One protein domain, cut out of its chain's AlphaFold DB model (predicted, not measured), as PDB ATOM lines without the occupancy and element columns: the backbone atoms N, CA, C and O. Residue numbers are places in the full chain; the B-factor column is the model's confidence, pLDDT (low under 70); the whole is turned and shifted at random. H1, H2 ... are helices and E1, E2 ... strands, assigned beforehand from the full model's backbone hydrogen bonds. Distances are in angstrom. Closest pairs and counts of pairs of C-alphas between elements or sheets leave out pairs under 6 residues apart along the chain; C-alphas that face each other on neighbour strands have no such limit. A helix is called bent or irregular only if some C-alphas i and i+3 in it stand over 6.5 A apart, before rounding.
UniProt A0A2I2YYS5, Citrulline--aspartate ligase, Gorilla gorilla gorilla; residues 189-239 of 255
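What this domain is: This is residues 189 to 239 of the 255 residues of the protein "Citrulline--aspartate ligase" of Gorilla gorilla gorilla (UniProt A0A2I2YYS5). An antiparallel hairpin of two strands, E1 and E2, with one helix, H1, packed on it mainly at E2. The long axis runs from the unnamed stretch of residues 189 to 199, near Ala 191, to the tight turn of the hairpin at Lys 206, and the first and last printed residues come near each other at one end. The printed part has 51 residues, with two named strands followed by one named helix, in the order E1, E2, H1; the class is mixed, helices and strands. It is only just compact, close to loose, with a radius of gyration of the C-alphas of 11.7 A, and its outline is elongated, 36 by 19 by 16 A.

How they stand to each other: The sheet is made of E1, residues 200 to 205, and E2, residues 208 to 214, which form a hairpin and are antiparallel neighbours, with 157 degrees between their N-to-C directions. The C-alphas of Ile 202 and Val 212 face each other at 4.5 A. N 201 and O 213 are 2.8 A apart and N 213 and O 201 are 2.9 A apart, both within hydrogen-bond range. Residues 212 to 213 of E2 also pair, antiparallel, with residues 220 to 221, a stretch too short to be named. H1, residues 224 to 237, has 5 pairs of C-alphas within 8 A of E2, the closest being those of Val 212 and Leu 227, 6.2 A apart. The centres of E2 and H1 are 10.2 A apart. E1 and H1 are apart. In H1 every O i to N i+4 pair is within hydrogen-bond range.

Where its parts are: E1 begins at C-alpha 200, at (30.998, -10.906, 29.050), and is 16.4 A long from first to last C-alpha. E2 has 7 residues, is 18.0 A long and ends at C-alpha 214, at (34.133, -8.130, 31.024). H1 has 14 residues, is 20.1 A long and ends at C-alpha 237, at (23.410, -7.476, 39.875); it is not bent.

The domain as a whole: The two C-alphas farthest apart, those of Ala 191 and Lys 206, are 36.7 A from each other. The C-alphas of Asp 189 and Gly 239, the first and last printed, are 6.2 A apart. The link from E1 to E2 is tight, with 2 residues, and that from E2 to H1 is short, with 9 residues. The printed part has no cut. The mean pLDDT of the printed part is 92.5, and one residue, Asp 189, is under 70.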
ATOM      1  N   ASP A 189      15.216  -7.175  42.128       67.25
ATOM      2  CA  ASP A 189      14.018  -7.098  41.294       67.25
ATOM      3  C   ASP A 189      14.467  -6.695  39.882       67.25
ATOM      4  O   ASP A 189      15.182  -5.693  39.780       67.25
ATOM      5  N   PRO A 190      14.137  -7.448  38.816       73.19
ATOM      6  CA  PRO A 190      14.542  -7.089  37.462       73.19
ATOM      7  C   PRO A 190      14.204  -5.632  37.111       73.19
ATOM      8  O   PRO A 190      14.945  -4.994  36.369       73.19
ATOM      9  N   ALA A 191      13.156  -5.056  37.716       74.12
ATOM     10  CA  ALA A 191      12.804  -3.640  37.577       74.12
ATOM     11  C   ALA A 191      13.818  -2.655  38.207       74.12
ATOM     12  O   ALA A 191      13.786  -1.459  37.923       74.12
ATOM     13  N   LYS A 192      14.705  -3.136  39.080       82.81
ATOM     14  CA  LYS A 192      15.780  -2.402  39.771       82.81
ATOM     15  C   LYS A 192      17.177  -2.788  39.274       82.81
ATOM     16  O   LYS A 192      18.166  -2.305  39.838       82.81
ATOM     17  N   ALA A 193      17.282  -3.674  38.283       86.19
ATOM     18  CA  ALA A 193      18.556  -4.000  37.654       86.19
ATOM     19  C   ALA A 193      19.114  -2.769  36.907       86.19
ATOM     20  O   ALA A 193      18.349  -1.898  36.477       86.19
ATOM     21  N   PRO A 194      20.442  -2.641  36.753       87.69
ATOM     22  CA  PRO A 194      21.017  -1.569  35.954       87.69
ATOM     23  C   PRO A 194      20.488  -1.590  34.513       87.69
ATOM     24  O   PRO A 194      20.565  -2.604  33.831       87.69
ATOM     25  N   ASN A 195      20.082  -0.433  33.985       89.25
ATOM     26  CA  ASN A 195      19.664  -0.298  32.577       89.25
ATOM     27  C   ASN A 195      20.813  -0.490  31.566       89.25
ATOM     28  O   ASN A 195      20.617  -0.395  30.356       89.25
ATOM     29  N   THR A 196      22.039  -0.679  32.052       89.75
ATOM     30  CA  THR A 196      23.236  -0.849  31.232       89.75
ATOM     31  C   THR A 196      23.669  -2.315  31.287       89.75
ATOM     32  O   THR A 196      24.048  -2.776  32.365       89.75
ATOM     33  N   PRO A 197      23.665  -3.045  30.155       91.44
ATOM     34  CA  PRO A 197      23.993  -4.467  30.155       91.44
ATOM     35  C   PRO A 197      25.490  -4.683  30.375       91.44
ATOM     36  O   PRO A 197      26.304  -3.948  29.815       91.44
ATOM     37  N   ASP A 198      25.871  -5.708  31.124       92.94
ATOM     38  CA  ASP A 198      27.246  -6.209  31.117       92.94
ATOM     39  C   ASP A 198      27.458  -7.127  29.906       92.94
ATOM     40  O   ASP A 198      26.598  -7.938  29.565       92.94
ATOM     41  N   ILE A 199      28.601  -6.983  29.228       95.88
ATOM     42  CA  ILE A 199      28.968  -7.833  28.091       95.88
ATOM     43  C   ILE A 199      30.168  -8.660  28.521       95.88
ATOM     44  O   ILE A 199      31.247  -8.120  28.766       95.88
ATOM     45  N   LEU A 200      29.974  -9.971  28.608       97.25
ATOM     46  CA  LEU A 200      30.998 -10.906  29.050       97.25
ATOM     47  C   LEU A 200      31.476 -11.763  27.882       97.25
ATOM     48  O   LEU A 200      30.678 -12.314  27.124       97.25
ATOM     49  N   LYS A 201      32.793 -11.924  27.774       97.94
ATOM     50  CA  LYS A 201      33.419 -12.956  26.953       97.94
ATOM     51  C   LYS A 201      33.804 -14.117  27.863       97.94
ATOM     52  O   LYS A 201      34.648 -13.950  28.740       97.94
ATOM     53  N   ILE A 202      33.201 -15.282  27.639       97.38
ATOM     54  CA  ILE A 202      33.496 -16.508  28.386       97.38
ATOM     55  C   ILE A 202      34.208 -17.479  27.446       97.38
ATOM     56  O   ILE A 202      33.678 -17.845  26.398       97.38
ATOM     57  N   GLU A 203      35.424 -17.873  27.801       97.88
ATOM     58  CA  GLU A 203      36.228 -18.817  27.031       97.88
ATOM     59  C   GLU A 203      36.095 -20.214  27.642       97.88
ATOM     60  O   GLU A 203      36.247 -20.395  28.852       97.88
ATOM     61  N   PHE A 204      35.828 -21.207  26.793       95.19
ATOM     62  CA  PHE A 204      35.667 -22.602  27.187       95.19
ATOM     63  C   PHE A 204      36.812 -23.455  26.649       95.19
ATOM     64  O   PHE A 204      37.270 -23.273  25.519       95.19
ATOM     65  N   LYS A 205      37.232 -24.452  27.428       93.44
ATOM     66  CA  LYS A 205      38.167 -25.494  26.994       93.44
ATOM     67  C   LYS A 205      37.643 -26.840  27.468       93.44
ATOM     68  O   LYS A 205      37.354 -27.004  28.643       93.44
ATOM     69  N   LYS A 206      37.515 -27.808  26.554       89.44
ATOM     70  CA  LYS A 206      36.938 -29.137  26.851       89.44
ATOM     71  C   LYS A 206      35.555 -29.063  27.531       89.44
ATOM     72  O   LYS A 206      35.251 -29.866  28.400       89.44
ATOM     73  N   GLY A 207      34.727 -28.090  27.149       84.56
ATOM     74  CA  GLY A 207      33.365 -27.939  27.672       84.56
ATOM     75  C   GLY A 207      33.251 -27.316  29.068       84.56
ATOM     76  O   GLY A 207      32.136 -27.205  29.558       84.56
ATOM     77  N   VAL A 208      34.355 -26.876  29.688       91.25
ATOM     78  CA  VAL A 208      34.329 -26.113  30.950       91.25
ATOM     79  C   VAL A 208      34.807 -24.676  30.727       91.25
ATOM     80  O   VAL A 208      35.673 -24.460  29.868       91.25
ATOM     81  N   PRO A 209      34.262 -23.681  31.450       94.50
ATOM     82  CA  PRO A 209      34.739 -22.308  31.355       94.50
ATOM     83  C   PRO A 209      36.118 -22.193  32.016       94.50
ATOM     84  O   PRO A 209      36.342 -22.671  33.124       94.50
ATOM     85  N   VAL A 210      37.055 -21.561  31.313       96.56
ATOM     86  CA  VAL A 210      38.445 -21.378  31.766       96.56
ATOM     87  C   VAL A 210      38.833 -19.916  31.928       96.56
ATOM     88  O   VAL A 210      39.862 -19.615  32.524       96.56
ATOM     89  N   LYS A 211      38.038 -18.998  31.374       97.94
ATOM     90  CA  LYS A 211      38.264 -17.563  31.514       97.94
ATOM     91  C   LYS A 211      36.975 -16.789  31.298       97.94
ATOM     92  O   LYS A 211      36.197 -17.110  30.404       97.94
ATOM     93  N   VAL A 212      36.792 -15.736  32.083       98.06
ATOM     94  CA  VAL A 212      35.780 -14.703  31.856       98.06
ATOM     95  C   VAL A 212      36.478 -13.355  31.756       98.06
ATOM     96  O   VAL A 212      37.446 -13.085  32.475       98.06
ATOM     97  N   THR A 213      36.015 -12.519  30.833       98.25
ATOM     98  CA  THR A 213      36.455 -11.133  30.683       98.25
ATOM     99  C   THR A 213      35.242 -10.236  30.479       98.25
ATOM    100  O   THR A 213      34.444 -10.489  29.575       98.25
ATOM    101  N   ASN A 214      35.108  -9.184  31.282       97.44
ATOM    102  CA  ASN A 214      34.133  -8.130  31.024       97.44
ATOM    103  C   ASN A 214      34.676  -7.191  29.946       97.44
ATOM    104  O   ASN A 214      35.772  -6.644  30.056       97.44
ATOM    105  N   VAL A 215      33.914  -7.045  28.865       96.62
ATOM    106  CA  VAL A 215      34.328  -6.302  27.670       96.62
ATOM    107  C   VAL A 215      34.409  -4.795  27.938       96.62
ATOM    108  O   VAL A 215      35.116  -4.094  27.220       96.62
ATOM    109  N   LYS A 216      33.710  -4.287  28.961       93.00
ATOM    110  CA  LYS A 216      33.641  -2.851  29.257       93.00
ATOM    111  C   LYS A 216      34.815  -2.347  30.084       93.00
ATOM    112  O   LYS A 216      35.393  -1.323  29.738       93.00
ATOM    113  N   ASP A 217      35.130  -3.036  31.176       94.38
ATOM    114  CA  ASP A 217      36.155  -2.605  32.135       94.38
ATOM    115  C   ASP A 217      37.458  -3.422  32.050       94.38
ATOM    116  O   ASP A 217      38.464  -3.045  32.644       94.38
ATOM    117  N   GLY A 218      37.468  -4.513  31.276       95.50
ATOM    118  CA  GLY A 218      38.632  -5.382  31.103       95.50
ATOM    119  C   GLY A 218      38.886  -6.350  32.262       95.50
ATOM    120  O   GLY A 218      39.862  -7.102  32.203       95.50
ATOM    121  N   THR A 219      38.026  -6.380  33.289       97.25
ATOM    122  CA  THR A 219      38.131  -7.305  34.429       97.25
ATOM    123  C   THR A 219      38.176  -8.739  33.926       97.25
ATOM    124  O   THR A 219      37.350  -9.138  33.101       97.25
ATOM    125  N   THR A 220      39.141  -9.531  34.401       97.69
ATOM    126  CA  THR A 220      39.310 -10.915  33.955       97.69
ATOM    127  C   THR A 220      39.644 -11.867  35.092       97.69
ATOM    128  O   THR A 220      40.468 -11.561  35.949       97.69
ATOM    129  N   HIS A 221      39.045 -13.057  35.041       98.06
ATOM    130  CA  HIS A 221      39.313 -14.159  35.962       98.06
ATOM    131  C   HIS A 221      39.580 -15.440  35.174       98.06
ATOM    132  O   HIS A 221      38.951 -15.677  34.139       98.06
ATOM    133  N   GLN A 222      40.534 -16.245  35.648       95.94
ATOM    134  CA  GLN A 222      41.002 -17.468  34.976       95.94
ATOM    135  C   GLN A 222      40.999 -18.701  35.886       95.94
ATOM    136  O   GLN A 222      41.145 -19.821  35.401       95.94
ATOM    137  N   THR A 223      40.847 -18.521  37.199       95.81
ATOM    138  CA  THR A 223      40.674 -19.647  38.118       95.81
ATOM    139  C   THR A 223      39.189 -19.984  38.238       95.81
ATOM    140  O   THR A 223      38.339 -19.100  38.153       95.81
ATOM    141  N   SER A 224      38.870 -21.267  38.405       95.06
ATOM    142  CA  SER A 224      37.500 -21.804  38.413       95.06
ATOM    143  C   SER A 224      36.584 -21.099  39.418       95.06
ATOM    144  O   SER A 224      35.523 -20.602  39.043       95.06
ATOM    145  N   LEU A 225      37.018 -21.024  40.677       94.19
ATOM    146  CA  LEU A 225      36.250 -20.434  41.768       94.19
ATOM    147  C   LEU A 225      36.054 -18.925  41.580       94.19
ATOM    148  O   LEU A 225      34.925 -18.450  41.667       94.19
ATOM    149  N   GLU A 226      37.117 -18.176  41.277       96.00
ATOM    150  CA  GLU A 226      37.020 -16.723  41.075       96.00
ATOM    151  C   GLU A 226      36.140 -16.385  39.873       96.00
ATOM    152  O   GLU A 226      35.300 -15.495  39.955       96.00
ATOM    153  N   LEU A 227      36.293 -17.124  38.768       96.62
ATOM    154  CA  LEU A 227      35.454 -16.977  37.584       96.62
ATOM    155  C   LEU A 227      33.982 -17.212  37.922       96.62
ATOM    156  O   LEU A 227      33.133 -16.425  37.510       96.62
ATOM    157  N   PHE A 228      33.674 -18.278  38.662       96.50
ATOM    158  CA  PHE A 228      32.297 -18.616  39.009       96.50
ATOM    159  C   PHE A 228      31.682 -17.585  39.966       96.50
ATOM    160  O   PHE A 228      30.561 -17.130  39.750       96.50
ATOM    161  N   MET A 229      32.443 -17.136  40.970       95.50
ATOM    162  CA  MET A 229      32.018 -16.070  41.880       95.50
ATOM    163  C   MET A 229      31.806 -14.736  41.157       95.50
ATOM    164  O   MET A 229      30.822 -14.050  41.430       95.50
ATOM    165  N   TYR A 230      32.678 -14.387  40.209       96.75
ATOM    166  CA  TYR A 230      32.516 -13.189  39.388       96.75
ATOM    167  C   TYR A 230      31.250 -13.258  38.529       96.75
ATOM    168  O   TYR A 230      30.499 -12.288  38.445       96.75
ATOM    169  N   LEU A 231      30.965 -14.419  37.929       96.31
ATOM    170  CA  LEU A 231      29.714 -14.621  37.199       96.31
ATOM    171  C   LEU A 231      28.502 -14.427  38.114       96.31
ATOM    172  O   LEU A 231      27.601 -13.689  37.726       96.31
ATOM    173  N   ASN A 232      28.503 -14.999  39.324       94.25
ATOM    174  CA  ASN A 232      27.435 -14.802  40.311       94.25
ATOM    175  C   ASN A 232      27.207 -13.325  40.659       94.25
ATOM    176  O   ASN A 232      26.062 -12.885  40.758       94.25
ATOM    177  N   GLU A 233      28.282 -12.553  40.829       93.12
ATOM    178  CA  GLU A 233      28.194 -11.116  41.097       93.12
ATOM    179  C   GLU A 233      27.514 -10.375  39.939       93.12
ATOM    180  O   GLU A 233      26.548  -9.636  40.152       93.12
ATOM    181  N   VAL A 234      27.983 -10.602  38.708       93.75
ATOM    182  CA  VAL A 234      27.459  -9.914  37.521       93.75
ATOM    183  C   VAL A 234      26.000 -10.292  37.267       93.75
ATOM    184  O   VAL A 234      25.162  -9.408  37.087       93.75
ATOM    185  N   VAL A 235      25.661 -11.586  37.279       91.44
ATOM    186  CA  VAL A 235      24.286 -12.042  37.004       91.44
ATOM    187  C   VAL A 235      23.324 -11.644  38.123       91.44
ATOM    188  O   VAL A 235      22.204 -11.225  37.832       91.44
ATOM    189  N   GLY A 236      23.770 -11.681  39.384       89.81
ATOM    190  CA  GLY A 236      22.976 -11.250  40.535       89.81
ATOM    191  C   GLY A 236      22.642  -9.759  40.484       89.81
ATOM    192  O   GLY A 236      21.494  -9.378  40.704       89.81
ATOM    193  N   LYS A 237      23.614  -8.918  40.103       89.94
ATOM    194  CA  LYS A 237      23.410  -7.476  39.875       89.94
ATOM    195  C   LYS A 237      22.416  -7.194  38.744       89.94
ATOM    196  O   LYS A 237      21.688  -6.205  38.788       89.94
ATOM    197  N   GLN A 238      22.390  -8.048  37.723       88.88
ATOM    198  CA  GLN A 238      21.500  -7.924  36.565       88.88
ATOM    199  C   GLN A 238      20.137  -8.620  36.767       88.88
ATOM    200  O   GLN A 238      19.321  -8.639  35.849       88.88
ATOM    201  N   GLY A 239      19.866  -9.197  37.947       87.69
ATOM    202  CA  GLY A 239      18.594  -9.869  38.248       87.69
ATOM    203  C   GLY A 239      18.364 -11.175  37.471       87.69
ATOM    204  O   GLY A 239      17.223 -11.603  37.299       87.69
TER     205      GLY A 239